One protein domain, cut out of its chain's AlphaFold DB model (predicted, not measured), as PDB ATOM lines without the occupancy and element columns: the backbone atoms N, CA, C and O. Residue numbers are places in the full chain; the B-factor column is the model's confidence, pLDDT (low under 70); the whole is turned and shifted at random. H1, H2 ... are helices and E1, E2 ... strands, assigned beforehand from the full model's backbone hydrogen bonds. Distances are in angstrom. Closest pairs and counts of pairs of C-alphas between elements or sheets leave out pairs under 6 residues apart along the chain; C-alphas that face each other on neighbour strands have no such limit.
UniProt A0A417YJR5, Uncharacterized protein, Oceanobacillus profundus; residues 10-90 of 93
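Overview. This is residues 10 to 90 of the 93 residues of an uncharacterized protein of Oceanobacillus profundus (UniProt A0A417YJR5). A small two-strand ribbon, E1 and E2, makes one end of a long, flat shape, and a helical hairpin, H3 and H4, reaches away from it to the other end. The short helix H2 lies between these two parts, and the small helix H1 is at the ribbon's far side from the hairpin. The printed part has 81 residues, with four named helices and two named strands in the order E1, H1, E2, H2, H3, H4; the two-strand sheet is antiparallel and the class is mostly helix. The whole is loose, with a radius of gyration of the C-alphas of 16.0 A and spans of 51 by 28 by 15 A.

Along the chain. E1 is residues 17 to 21, 12.7 A long, from C-alpha 17 at (26.680, -44.767, -3.949). E2 is residues 36 to 39, H1 residues 27 to 33 and H2 residues 45 to 52. H3 is residues 54 to 69, 22.5 A. H4 is residues 75 to 88, 20.7 A, ending at C-alpha 88 (36.096, -48.138, -11.285).

Arrangement. E1 and E2 are antiparallel at 157 degrees, with N 17 and O 39 within hydrogen-bond range at 3.0 A. The closest C-alphas of E1 and H2, Val 17 and Ser 52, are 6.1 A apart; those of H1 and E2, Val 30 and Arg 36, 7.4 A. H2 touches H4, by residues 87 to 88 of H4 alone, at a steep tilt of 41 degrees, opposite ways; the closest C-alphas, Leu 50 and Ala 88, are 4.1 A apart. H2 and H3 meet only through their link. H3 and H4 form a helical hairpin and touch, closest at the C-alphas of Ala 60 and Ala 81, 4.8 A, opposite ways at a shallow tilt of 33 degrees, only just short of steep. H1 is apart from H2, H3 and H4. In H1, H2, H3 and H4 every O i to N i+4 pair is within hydrogen-bond range.

Size, cuts and confidence. The farthest C-alphas, Lys 28 and Glu 71, are 51.5 A apart. Residues 68 to 75 stand free. The printed part has no cut, and the five links between elements are tight. Confidence is under 70 at residues 21 to 38 and 69 to 75.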
ATOM      1  N   LEU A  10      30.767 -46.854  -1.935       86.25
ATOM      2  CA  LEU A  10      29.649 -47.767  -2.116       86.25
ATOM      3  C   LEU A  10      28.674 -47.629  -0.938       86.25
ATOM      4  O   LEU A  10      29.069 -47.631   0.230       86.25
ATOM      5  N   GLY A  11      27.388 -47.507  -1.258       79.50
ATOM      6  CA  GLY A  11      26.317 -47.619  -0.278       79.50
ATOM      7  C   GLY A  11      26.283 -49.011   0.358       79.50
ATOM      8  O   GLY A  11      26.767 -49.988  -0.217       79.50
ATOM      9  N   ARG A  12      25.688 -49.113   1.554       78.06
ATOM     10  CA  ARG A  12      25.527 -50.402   2.259       78.06
ATOM     11  C   ARG A  12      24.675 -51.405   1.477       78.06
ATOM     12  O   ARG A  12      24.871 -52.606   1.626       78.06
ATOM     13  N   ASN A  13      23.750 -50.904   0.667       73.50
ATOM     14  CA  ASN A  13      22.864 -51.709  -0.164       73.50
ATOM     15  C   ASN A  13      23.448 -51.853  -1.570       73.50
ATOM     16  O   ASN A  13      24.236 -51.013  -2.001       73.50
ATOM     17  N   SER A  14      23.053 -52.899  -2.294       72.06
ATOM     18  CA  SER A  14      23.623 -53.253  -3.599       72.06
ATOM     19  C   SER A  14      23.257 -52.307  -4.754       72.06
ATOM     20  O   SER A  14      23.527 -52.635  -5.902       72.06
ATOM     21  N   ASP A  15      22.641 -51.161  -4.474       81.50
ATOM     22  CA  ASP A  15      21.975 -50.281  -5.443       81.50
ATOM     23  C   ASP A  15      22.339 -48.794  -5.289       81.50
ATOM     24  O   ASP A  15      21.727 -47.940  -5.935       81.50
ATOM     25  N   SER A  16      23.312 -48.469  -4.430       83.62
ATOM     26  CA  SER A  16      23.612 -47.079  -4.068       83.62
ATOM     27  C   SER A  16      25.099 -46.728  -3.993       83.62
ATOM     28  O   SER A  16      25.951 -47.581  -3.716       83.62
ATOM     29  N   VAL A  17      25.398 -45.445  -4.214       83.44
ATOM     30  CA  VAL A  17      26.680 -44.767  -3.949       83.44
ATOM     31  C   VAL A  17      26.398 -43.569  -3.047       83.44
ATOM     32  O   VAL A  17      25.425 -42.854  -3.261       83.44
ATOM     33  N   ILE A  18      27.241 -43.359  -2.039       84.50
ATOM     34  CA  ILE A  18      27.099 -42.327  -1.008       84.50
ATOM     35  C   ILE A  18      28.327 -41.406  -0.997       84.50
ATOM     36  O   ILE A  18      29.446 -41.890  -1.121       84.50
ATOM     37  N   THR A  19      28.150 -40.097  -0.814       77.69
ATOM     38  CA  THR A  19      29.259 -39.125  -0.620       77.69
ATOM     39  C   THR A  19      29.277 -38.568   0.807       77.69
ATOM     40  O   THR A  19      28.590 -39.089   1.677       77.69
ATOM     41  N   ASP A  20      30.061 -37.532   1.092       72.06
ATOM     42  CA  ASP A  20      30.104 -36.887   2.403       72.06
ATOM     43  C   ASP A  20      28.742 -36.326   2.847       72.06
ATOM     44  O   ASP A  20      27.798 -36.147   2.066       72.06
ATOM     45  N   ARG A  21      28.634 -36.087   4.160       64.88
ATOM     46  CA  ARG A  21      27.410 -35.605   4.798       64.88
ATOM     47  C   ARG A  21      27.083 -34.191   4.316       64.88
ATOM     48  O   ARG A  21      27.911 -33.298   4.458       64.88
ATOM     49  N   ILE A  22      25.865 -33.974   3.820       65.38
ATOM     50  CA  ILE A  22      25.366 -32.618   3.567       65.38
ATOM     51  C   ILE A  22      24.780 -32.056   4.862       65.38
ATOM     52  O   ILE A  22      23.953 -32.690   5.524       65.38
ATOM     53  N   GLU A  23      25.198 -30.845   5.222       58.38
ATOM     54  CA  GLU A  23      24.543 -30.066   6.270       58.38
ATOM     55  C   GLU A  23      23.123 -29.695   5.806       58.38
ATOM     56  O   GLU A  23      22.958 -29.132   4.726       58.38
ATOM     57  N   ASN A  24      22.106 -29.998   6.626       59.00
ATOM     58  CA  ASN A  24      20.659 -29.834   6.363       59.00
ATOM     59  C   ASN A  24      19.927 -30.987   5.644       59.00
ATOM     60  O   ASN A  24      18.985 -30.740   4.893       59.00
ATOM     61  N   THR A  25      20.297 -32.247   5.884       65.12
ATOM     62  CA  THR A  25      19.431 -33.379   5.498       65.12
ATOM     63  C   THR A  25      18.430 -33.727   6.609       65.12
ATOM     64  O   THR A  25      18.714 -33.487   7.784       65.12
ATOM     65  N   ASP A  26      17.261 -34.267   6.251       69.06
ATOM     66  CA  ASP A  26      16.231 -34.639   7.230       69.06
ATOM     67  C   ASP A  26      16.617 -35.888   8.054       69.06
ATOM     68  O   ASP A  26      17.436 -36.711   7.638       69.06
ATOM     69  N   ASP A  27      16.017 -36.055   9.236       69.25
ATOM     70  CA  ASP A  27      16.364 -37.141  10.166       69.25
ATOM     71  C   ASP A  27      16.170 -38.547   9.570       69.25
ATOM     72  O   ASP A  27      16.857 -39.491   9.969       69.25
ATOM     73  N   LYS A  28      15.268 -38.706   8.592       68.81
ATOM     74  CA  LYS A  28      15.029 -39.994   7.922       68.81
ATOM     75  C   LYS A  28      16.181 -40.340   6.981       68.81
ATOM     76  O   LYS A  28      16.664 -41.471   7.005       68.81
ATOM     77  N   HIS A  29      16.666 -39.367   6.216       65.06
ATOM     78  CA  HIS A  29      17.837 -39.514   5.358       65.06
ATOM     79  C   HIS A  29      19.119 -39.665   6.186       65.06
ATOM     80  O   HIS A  29      20.010 -40.428   5.808       65.06
ATOM     81  N   VAL A  30      19.206 -39.033   7.363       66.06
ATOM     82  CA  VAL A  30      20.294 -39.309   8.317       66.06
ATOM     83  C   VAL A  30      20.242 -40.753   8.813       66.06
ATOM     84  O   VAL A  30      21.264 -41.434   8.783       66.06
ATOM     85  N   ALA A  31      19.080 -41.238   9.254       67.12
ATOM     86  CA  ALA A  31      18.947 -42.582   9.817       67.12
ATOM     87  C   ALA A  31      19.250 -43.686   8.795       67.12
ATOM     88  O   ALA A  31      19.885 -44.685   9.135       67.12
ATOM     89  N   TYR A  32      18.816 -43.501   7.546       63.53
ATOM     90  CA  TYR A  32      18.949 -44.515   6.506       63.53
ATOM     91  C   TYR A  32      20.270 -44.403   5.720       63.53
ATOM     92  O   TYR A  32      20.916 -45.418   5.463       63.53
ATOM     93  N   TYR A  33      20.734 -43.184   5.413       60.38
ATOM     94  CA  TYR A  33      21.924 -42.937   4.577       60.38
ATOM     95  C   TYR A  33      23.103 -42.297   5.323       60.38
ATOM     96  O   TYR A  33      24.128 -41.971   4.723       60.38
ATOM     97  N   GLY A  34      22.996 -42.093   6.638       62.66
ATOM     98  CA  GLY A  34      24.058 -41.493   7.451       62.66
ATOM     99  C   GLY A  34      24.282 -39.999   7.193       62.66
ATOM    100  O   GLY A  34      25.315 -39.460   7.585       62.66
ATOM    101  N   GLY A  35      23.342 -39.327   6.522       58.72
ATOM    102  CA  GLY A  35      23.416 -37.899   6.216       58.72
ATOM    103  C   GLY A  35      24.038 -37.557   4.855       58.72
ATOM    104  O   GLY A  35      24.322 -36.393   4.589       58.72
ATOM    105  N   ARG A  36      24.301 -38.568   4.025       65.12
ATOM    106  CA  ARG A  36      25.090 -38.501   2.787       65.12
ATOM    107  C   ARG A  36      24.216 -38.248   1.552       65.12
ATOM    108  O   ARG A  36      23.060 -38.658   1.546       65.12
ATOM    109  N   VAL A  37      24.758 -37.626   0.496       65.00
ATOM    110  CA  VAL A  37      24.083 -37.619  -0.829       65.00
ATOM    111  C   VAL A  37      24.163 -39.005  -1.422       65.00
ATOM    112  O   VAL A  37      25.235 -39.612  -1.388       65.00
ATOM    113  N   VAL A  38      23.056 -39.463  -1.993       68.81
ATOM    114  CA  VAL A  38      22.922 -40.810  -2.530       68.81
ATOM    115  C   VAL A  38      22.592 -40.740  -4.015       68.81
ATOM    116  O   VAL A  38      21.695 -40.002  -4.423       68.81
ATOM    117  N   ALA A  39      23.306 -41.519  -4.820       73.81
ATOM    118  CA  ALA A  39      22.803 -41.988  -6.105       73.81
ATOM    119  C   ALA A  39      22.219 -43.388  -5.877       73.81
ATOM    120  O   ALA A  39      22.927 -44.253  -5.364       73.81
ATOM    121  N   GLU A  40      20.945 -43.594  -6.211       77.69
ATOM    122  CA  GLU A  40      20.188 -44.825  -5.931       77.69
ATOM    123  C   GLU A  40      19.624 -45.451  -7.202       77.69
ATOM    124  O   GLU A  40      19.627 -44.832  -8.265       77.69
ATOM    125  N   SER A  41      19.077 -46.664  -7.066       82.31
ATOM    126  CA  SER A  41      18.537 -47.457  -8.178       82.31
ATOM    127  C   SER A  41      19.590 -47.782  -9.237       82.31
ATOM    128  O   SER A  41      19.292 -47.866 -10.429       82.31
ATOM    129  N   ILE A  42      20.834 -47.972  -8.803       84.50
ATOM    130  CA  ILE A  42      21.920 -48.375  -9.687       84.50
ATOM    131  C   ILE A  42      21.777 -49.876  -9.930       84.50
ATOM    132  O   ILE A  42      21.864 -50.685  -9.007       84.50
ATOM    133  N   SER A  43      21.496 -50.234 -11.178       80.75
ATOM    134  CA  SER A  43      21.041 -51.569 -11.569       80.75
ATOM    135  C   SER A  43      22.127 -52.641 -11.509       80.75
ATOM    136  O   SER A  43      21.798 -53.814 -11.338       80.75
ATOM    137  N   SER A  44      23.399 -52.267 -11.661       87.12
ATOM    138  CA  SER A  44      24.514 -53.210 -11.652       87.12
ATOM    139  C   SER A  44      25.598 -52.821 -10.653       87.12
ATOM    140  O   SER A  44      25.862 -51.646 -10.394       87.12
ATOM    141  N   ASP A  45      26.262 -53.835 -10.102       85.38
ATOM    142  CA  ASP A  45      27.386 -53.636  -9.190       85.38
ATOM    143  C   ASP A  45      28.558 -52.926  -9.887       85.38
ATOM    144  O   ASP A  45      29.174 -52.034  -9.308       85.38
ATOM    145  N   SER A  46      28.802 -53.224 -11.167       87.25
ATOM    146  CA  SER A  46      29.801 -52.528 -11.988       87.25
ATOM    147  C   SER A  46      29.520 -51.032 -12.123       87.25
ATOM    148  O   SER A  46      30.437 -50.223 -11.989       87.25
ATOM    149  N   ASP A  47      28.257 -50.641 -12.319       87.62
ATOM    150  CA  ASP A  47      27.898 -49.224 -12.441       87.62
ATOM    151  C   ASP A  47      28.141 -48.481 -11.124       87.62
ATOM    152  O   ASP A  47      28.590 -47.338 -11.126       87.62
ATOM    153  N   ARG A  48      27.909 -49.135  -9.980       88.88
ATOM    154  CA  ARG A  48      28.167 -48.539  -8.660       88.88
ATOM    155  C   ARG A  48      29.648 -48.275  -8.435       88.88
ATOM    156  O   ARG A  48      29.996 -47.217  -7.912       88.88
ATOM    157  N   HIS A  49      30.510 -49.200  -8.850       88.69
ATOM    158  CA  HIS A  49      31.958 -49.020  -8.772       88.69
ATOM    159  C   HIS A  49      32.416 -47.860  -9.658       88.69
ATOM    160  O   HIS A  49      33.061 -46.937  -9.153       88.69
ATOM    161  N   LEU A  50      31.976 -47.829 -10.921       88.25
ATOM    162  CA  LEU A  50      32.267 -46.742 -11.856       88.25
ATOM    163  C   LEU A  50      31.814 -45.377 -11.320       88.25
ATOM    164  O   LEU A  50      32.597 -44.428 -11.308       88.25
ATOM    165  N   ILE A  51      30.572 -45.279 -10.839       88.81
ATOM    166  CA  ILE A  51      30.021 -44.043 -10.274       88.81
ATOM    167  C   ILE A  51      30.845 -43.620  -9.058       88.81
ATOM    168  O   ILE A  51      31.248 -42.464  -8.977       88.81
ATOM    169  N   SER A  52      31.156 -44.541  -8.141       88.19
ATOM    170  CA  SER A  52      31.935 -44.226  -6.937       88.19
ATOM    171  C   SER A  52      33.357 -43.735  -7.226       88.19
ATOM    172  O   SER A  52      33.923 -43.030  -6.396       88.19
ATOM    173  N   ALA A  53      33.929 -44.100  -8.376       89.31
ATOM    174  CA  ALA A  53      35.254 -43.677  -8.819       89.31
ATOM    175  C   ALA A  53      35.236 -42.399  -9.674       89.31
ATOM    176  O   ALA A  53      36.294 -41.902 -10.048       89.31
ATOM    177  N   ALA A  54      34.059 -41.864 -10.023       87.94
ATOM    178  CA  ALA A  54      33.945 -40.732 -10.940       87.94
ATOM    179  C   ALA A  54      34.733 -39.477 -10.501       87.94
ATOM    180  O   ALA A  54      35.349 -38.853 -11.373       87.94
ATOM    181  N   PRO A  55      34.766 -39.087  -9.206       84.00
ATOM    182  CA  PRO A  55      35.589 -37.963  -8.762       84.00
ATOM    183  C   PRO A  55      37.085 -38.192  -9.012       84.00
ATOM    184  O   PRO A  55      37.742 -37.329  -9.595       84.00
ATOM    185  N   GLU A  56      37.604 -39.356  -8.618       86.44
ATOM    186  CA  GLU A  56      39.016 -39.714  -8.771       86.44
ATOM    187  C   GLU A  56      39.408 -39.880 -10.245       86.44
ATOM    188  O   GLU A  56      40.455 -39.388 -10.658       86.44
ATOM    189  N   LEU A  57      38.547 -40.490 -11.067       86.44
ATOM    190  CA  LEU A  57      38.756 -40.615 -12.513       86.44
ATOM    191  C   LEU A  57      38.857 -39.248 -13.190       86.44
ATOM    192  O   LEU A  57      39.735 -39.030 -14.025       86.44
ATOM    193  N   LEU A  58      37.967 -38.315 -12.845       85.62
ATOM    194  CA  LEU A  58      37.992 -36.971 -13.416       85.62
ATOM    195  C   LEU A  58      39.274 -36.224 -13.030       85.62
ATOM    196  O   LEU A  58      39.857 -35.548 -13.878       85.62
ATOM    197  N   GLU A  59      39.699 -36.328 -11.771       84.75
ATOM    198  CA  GLU A  59      40.938 -35.714 -11.295       84.75
ATOM    199  C   GLU A  59      42.160 -36.303 -12.008       84.75
ATOM    200  O   GLU A  59      42.943 -35.552 -12.592       84.75
ATOM    201  N   ALA A  60      42.264 -37.632 -12.067       85.69
ATOM    202  CA  ALA A  60      43.349 -38.324 -12.751       85.69
ATOM    203  C   ALA A  60      43.430 -37.956 -14.240       85.69
ATOM    204  O   ALA A  60      44.502 -37.637 -14.746       85.69
ATOM    205  N   LEU A  61      42.300 -37.926 -14.952       84.94
ATOM    206  CA  LEU A  61      42.274 -37.536 -16.365       84.94
ATOM    207  C   LEU A  61      42.700 -36.079 -16.571       84.94
ATOM    208  O   LEU A  61      43.400 -35.773 -17.534       84.94
ATOM    209  N   GLN A  62      42.307 -35.168 -15.675       84.94
ATOM    210  CA  GLN A  62      42.761 -33.774 -15.724       84.94
ATOM    211  C   GLN A  62      44.272 -33.658 -15.513       84.94
ATOM    212  O   GLN A  62      44.909 -32.813 -16.141       84.94
ATOM    213  N   GLU A  63      44.849 -34.484 -14.644       83.00
ATOM    214  CA  GLU A  63      46.292 -34.525 -14.411       83.00
ATOM    215  C   GLU A  63      47.048 -35.144 -15.583       83.00
ATOM    216  O   GLU A  63      48.039 -34.568 -16.022       83.00
ATOM    217  N   VAL A  64      46.543 -36.232 -16.167       82.12
ATOM    218  CA  VAL A  64      47.105 -36.827 -17.388       82.12
ATOM    219  C   VAL A  64      47.077 -35.823 -18.542       82.12
ATOM    220  O   VAL A  64      48.076 -35.666 -19.236       82.12
ATOM    221  N   LEU A  65      45.982 -35.079 -18.729       78.12
ATOM    222  CA  LEU A  65      45.914 -34.041 -19.765       78.12
ATOM    223  C   LEU A  65      46.941 -32.924 -19.547       78.12
ATOM    224  O   LEU A  65      47.505 -32.433 -20.521       78.12
ATOM    225  N   LYS A  66      47.210 -32.535 -18.294       77.75
ATOM    226  CA  LYS A  66      48.295 -31.591 -17.976       77.75
ATOM    227  C   LYS A  66      49.662 -32.208 -18.260       77.75
ATOM    228  O   LYS A  66      50.477 -31.567 -18.906       77.75
ATOM    229  N   TYR A  67      49.880 -33.460 -17.861       72.31
ATOM    230  CA  TYR A  67      51.117 -34.204 -18.111       72.31
ATOM    231  C   TYR A  67      51.418 -34.348 -19.608       72.31
ATOM    232  O   TYR A  67      52.560 -34.224 -20.025       72.31
ATOM    233  N   CYS A  68      50.412 -34.606 -20.446       71.75
ATOM    234  CA  CYS A  68      50.609 -34.683 -21.894       71.75
ATOM    235  C   CYS A  68      50.867 -33.313 -22.539       71.75
ATOM    236  O   CYS A  68      51.313 -33.267 -23.684       71.75
ATOM    237  N   ASN A  69      50.555 -32.219 -21.842       69.75
ATOM    238  CA  ASN A  69      50.668 -30.858 -22.354       69.75
ATOM    239  C   ASN A  69      51.900 -30.102 -21.812       69.75
ATOM    240  O   ASN A  69      52.324 -29.138 -22.442       69.75
ATOM    241  N   ASP A  70      52.486 -30.551 -20.695       62.59
ATOM    242  CA  ASP A  70      53.685 -29.988 -20.056       62.59
ATOM    243  C   ASP A  70      54.857 -31.002 -20.065       62.59
ATOM    244  O   ASP A  70      54.656 -32.198 -19.881       62.59
ATOM    245  N   GLU A  71      56.114 -30.555 -20.196       61.56
ATOM    246  CA  GLU A  71      57.315 -31.431 -20.168       61.56
ATOM    247  C   GLU A  71      57.698 -31.957 -18.759       61.56
ATOM    248  O   GLU A  71      58.817 -32.426 -18.540       61.56
ATOM    249  N   VAL A  72      56.813 -31.866 -17.761       59.19
ATOM    250  CA  VAL A  72      57.144 -32.219 -16.368       59.19
ATOM    251  C   VAL A  72      56.621 -33.608 -16.017       59.19
ATOM    252  O   VAL A  72      55.420 -33.840 -15.890       59.19
ATOM    253  N   HIS A  73      57.559 -34.534 -15.814       57.62
ATOM    254  CA  HIS A  73      57.295 -35.942 -15.542       57.62
ATOM    255  C   HIS A  73      57.197 -36.237 -14.036       57.62
ATOM    256  O   HIS A  73      58.215 -36.346 -13.356       57.62
ATOM    257  N   SER A  74      55.979 -36.398 -13.507       64.62
ATOM    258  CA  SER A  74      55.744 -36.957 -12.167       64.62
ATOM    259  C   SER A  74      55.199 -38.387 -12.252       64.62
ATOM    260  O   SER A  74      54.171 -38.616 -12.886       64.62
ATOM    261  N   ILE A  75      55.872 -39.334 -11.589       67.19
ATOM    262  CA  ILE A  75      55.455 -40.747 -11.468       67.19
ATOM    263  C   ILE A  75      54.102 -40.873 -10.738       67.19
ATOM    264  O   ILE A  75      53.296 -41.732 -11.082       67.19
ATOM    265  N   ASP A  76      53.811 -39.956  -9.813       80.50
ATOM    266  CA  ASP A  76      52.615 -39.969  -8.953       80.50
ATOM    267  C   ASP A  76      51.288 -39.848  -9.732       80.50
ATOM    268  O   ASP A  76      50.268 -40.410  -9.340       80.50
ATOM    269  N   VAL A  77      51.290 -39.170 -10.887       78.62
ATOM    270  CA  VAL A  77      50.072 -38.991 -11.704       78.62
ATOM    271  C   VAL A  77      49.590 -40.323 -12.285       78.62
ATOM    272  O   VAL A  77      48.388 -40.593 -12.318       78.62
ATOM    273  N   TRP A  78      50.522 -41.172 -12.725       79.44
ATOM    274  CA  TRP A  78      50.188 -42.482 -13.283       79.44
ATOM    275  C   TRP A  78      49.638 -43.423 -12.216       79.44
ATOM    276  O   TRP A  78      48.619 -44.065 -12.449       79.44
ATOM    277  N   GLU A  79      50.243 -43.435 -11.026       84.31
ATOM    278  CA  GLU A  79      49.781 -44.256  -9.902       84.31
ATOM    279  C   GLU A  79      48.351 -43.883  -9.481       84.31
ATOM    280  O   GLU A  79      47.505 -44.757  -9.271       84.31
ATOM    281  N   ARG A  80      48.037 -42.583  -9.433       83.06
ATOM    282  CA  ARG A  80      46.685 -42.095  -9.117       83.06
ATOM    283  C   ARG A  80      45.667 -42.432 -10.208       83.06
ATOM    284  O   ARG A  80      44.526 -42.772  -9.892       83.06
ATOM    285  N   ALA A  81      46.062 -42.380 -11.479       84.12
ATOM    286  CA  ALA A  81      45.203 -42.785 -12.588       84.12
ATOM    287  C   ALA A  81      44.915 -44.292 -12.585       84.12
ATOM    288  O   ALA A  81      43.759 -44.694 -12.731       84.12
ATOM    289  N   GLU A  82      45.935 -45.122 -12.367       86.00
ATOM    290  CA  GLU A  82      45.773 -46.572 -12.229       86.00
ATOM    291  C   GLU A  82      44.860 -46.920 -11.055       86.00
ATOM    292  O   GLU A  82      43.949 -47.737 -11.198       86.00
ATOM    293  N   HIS A  83      45.045 -46.258  -9.912       87.38
ATOM    294  CA  HIS A  83      44.188 -46.430  -8.743       87.38
ATOM    295  C   HIS A  83      42.713 -46.129  -9.050       87.38
ATOM    296  O   HIS A  83      41.845 -46.965  -8.783       87.38
ATOM    297  N   ALA A  84      42.425 -44.993  -9.695       86.81
ATOM    298  CA  ALA A  84      41.063 -44.617 -10.070       86.81
ATOM    299  C   ALA A  84      40.419 -45.622 -11.048       86.81
ATOM    300  O   ALA A  84      39.241 -45.962 -10.903       86.81
ATOM    301  N   ILE A  85      41.190 -46.144 -12.009       88.31
ATOM    302  CA  ILE A  85      40.742 -47.169 -12.966       88.31
ATOM    303  C   ILE A  85      40.429 -48.488 -12.255       88.31
ATOM    304  O   ILE A  85      39.372 -49.075 -12.495       88.31
ATOM    305  N   ARG A  86      41.299 -48.938 -11.344       88.88
ATOM    306  CA  ARG A  86      41.084 -50.164 -10.559       88.88
ATOM    307  C   ARG A  86      39.836 -50.064  -9.686       88.88
ATOM    308  O   ARG A  86      39.019 -50.985  -9.683       88.88
ATOM    309  N   LYS A  87      39.630 -48.915  -9.026       87.38
ATOM    310  CA  LYS A  87      38.410 -48.628  -8.254       87.38
ATOM    311  C   LYS A  87      37.161 -48.701  -9.139       87.38
ATOM    312  O   LYS A  87      36.180 -49.333  -8.756       87.38
ATOM    313  N   ALA A  88      37.204 -48.103 -10.330       88.81
ATOM    314  CA  ALA A  88      36.096 -48.138 -11.285       88.81
ATOM    315  C   ALA A  88      35.786 -49.556 -11.793       88.81
ATOM    316  O   ALA A  88      34.623 -49.885 -12.019       88.81
ATOM    317  N   GLY A  89      36.813 -50.399 -11.934       86.69
ATOM    318  CA  GLY A  89      36.688 -51.816 -12.283       86.69
ATOM    319  C   GLY A  89      36.192 -52.715 -11.143       86.69
ATOM    320  O   GLY A  89      35.894 -53.884 -11.383       86.69
ATOM    321  N   GLY A  90      36.087 -52.190  -9.919       83.62
ATOM    322  CA  GLY A  90      35.662 -52.945  -8.739       83.62
ATOM    323  C   GLY A  90      36.734 -53.859  -8.146       83.62
ATOM    324  O   GLY A  90      36.417 -54.802  -7.417       83.62
TER     325      GLY A  90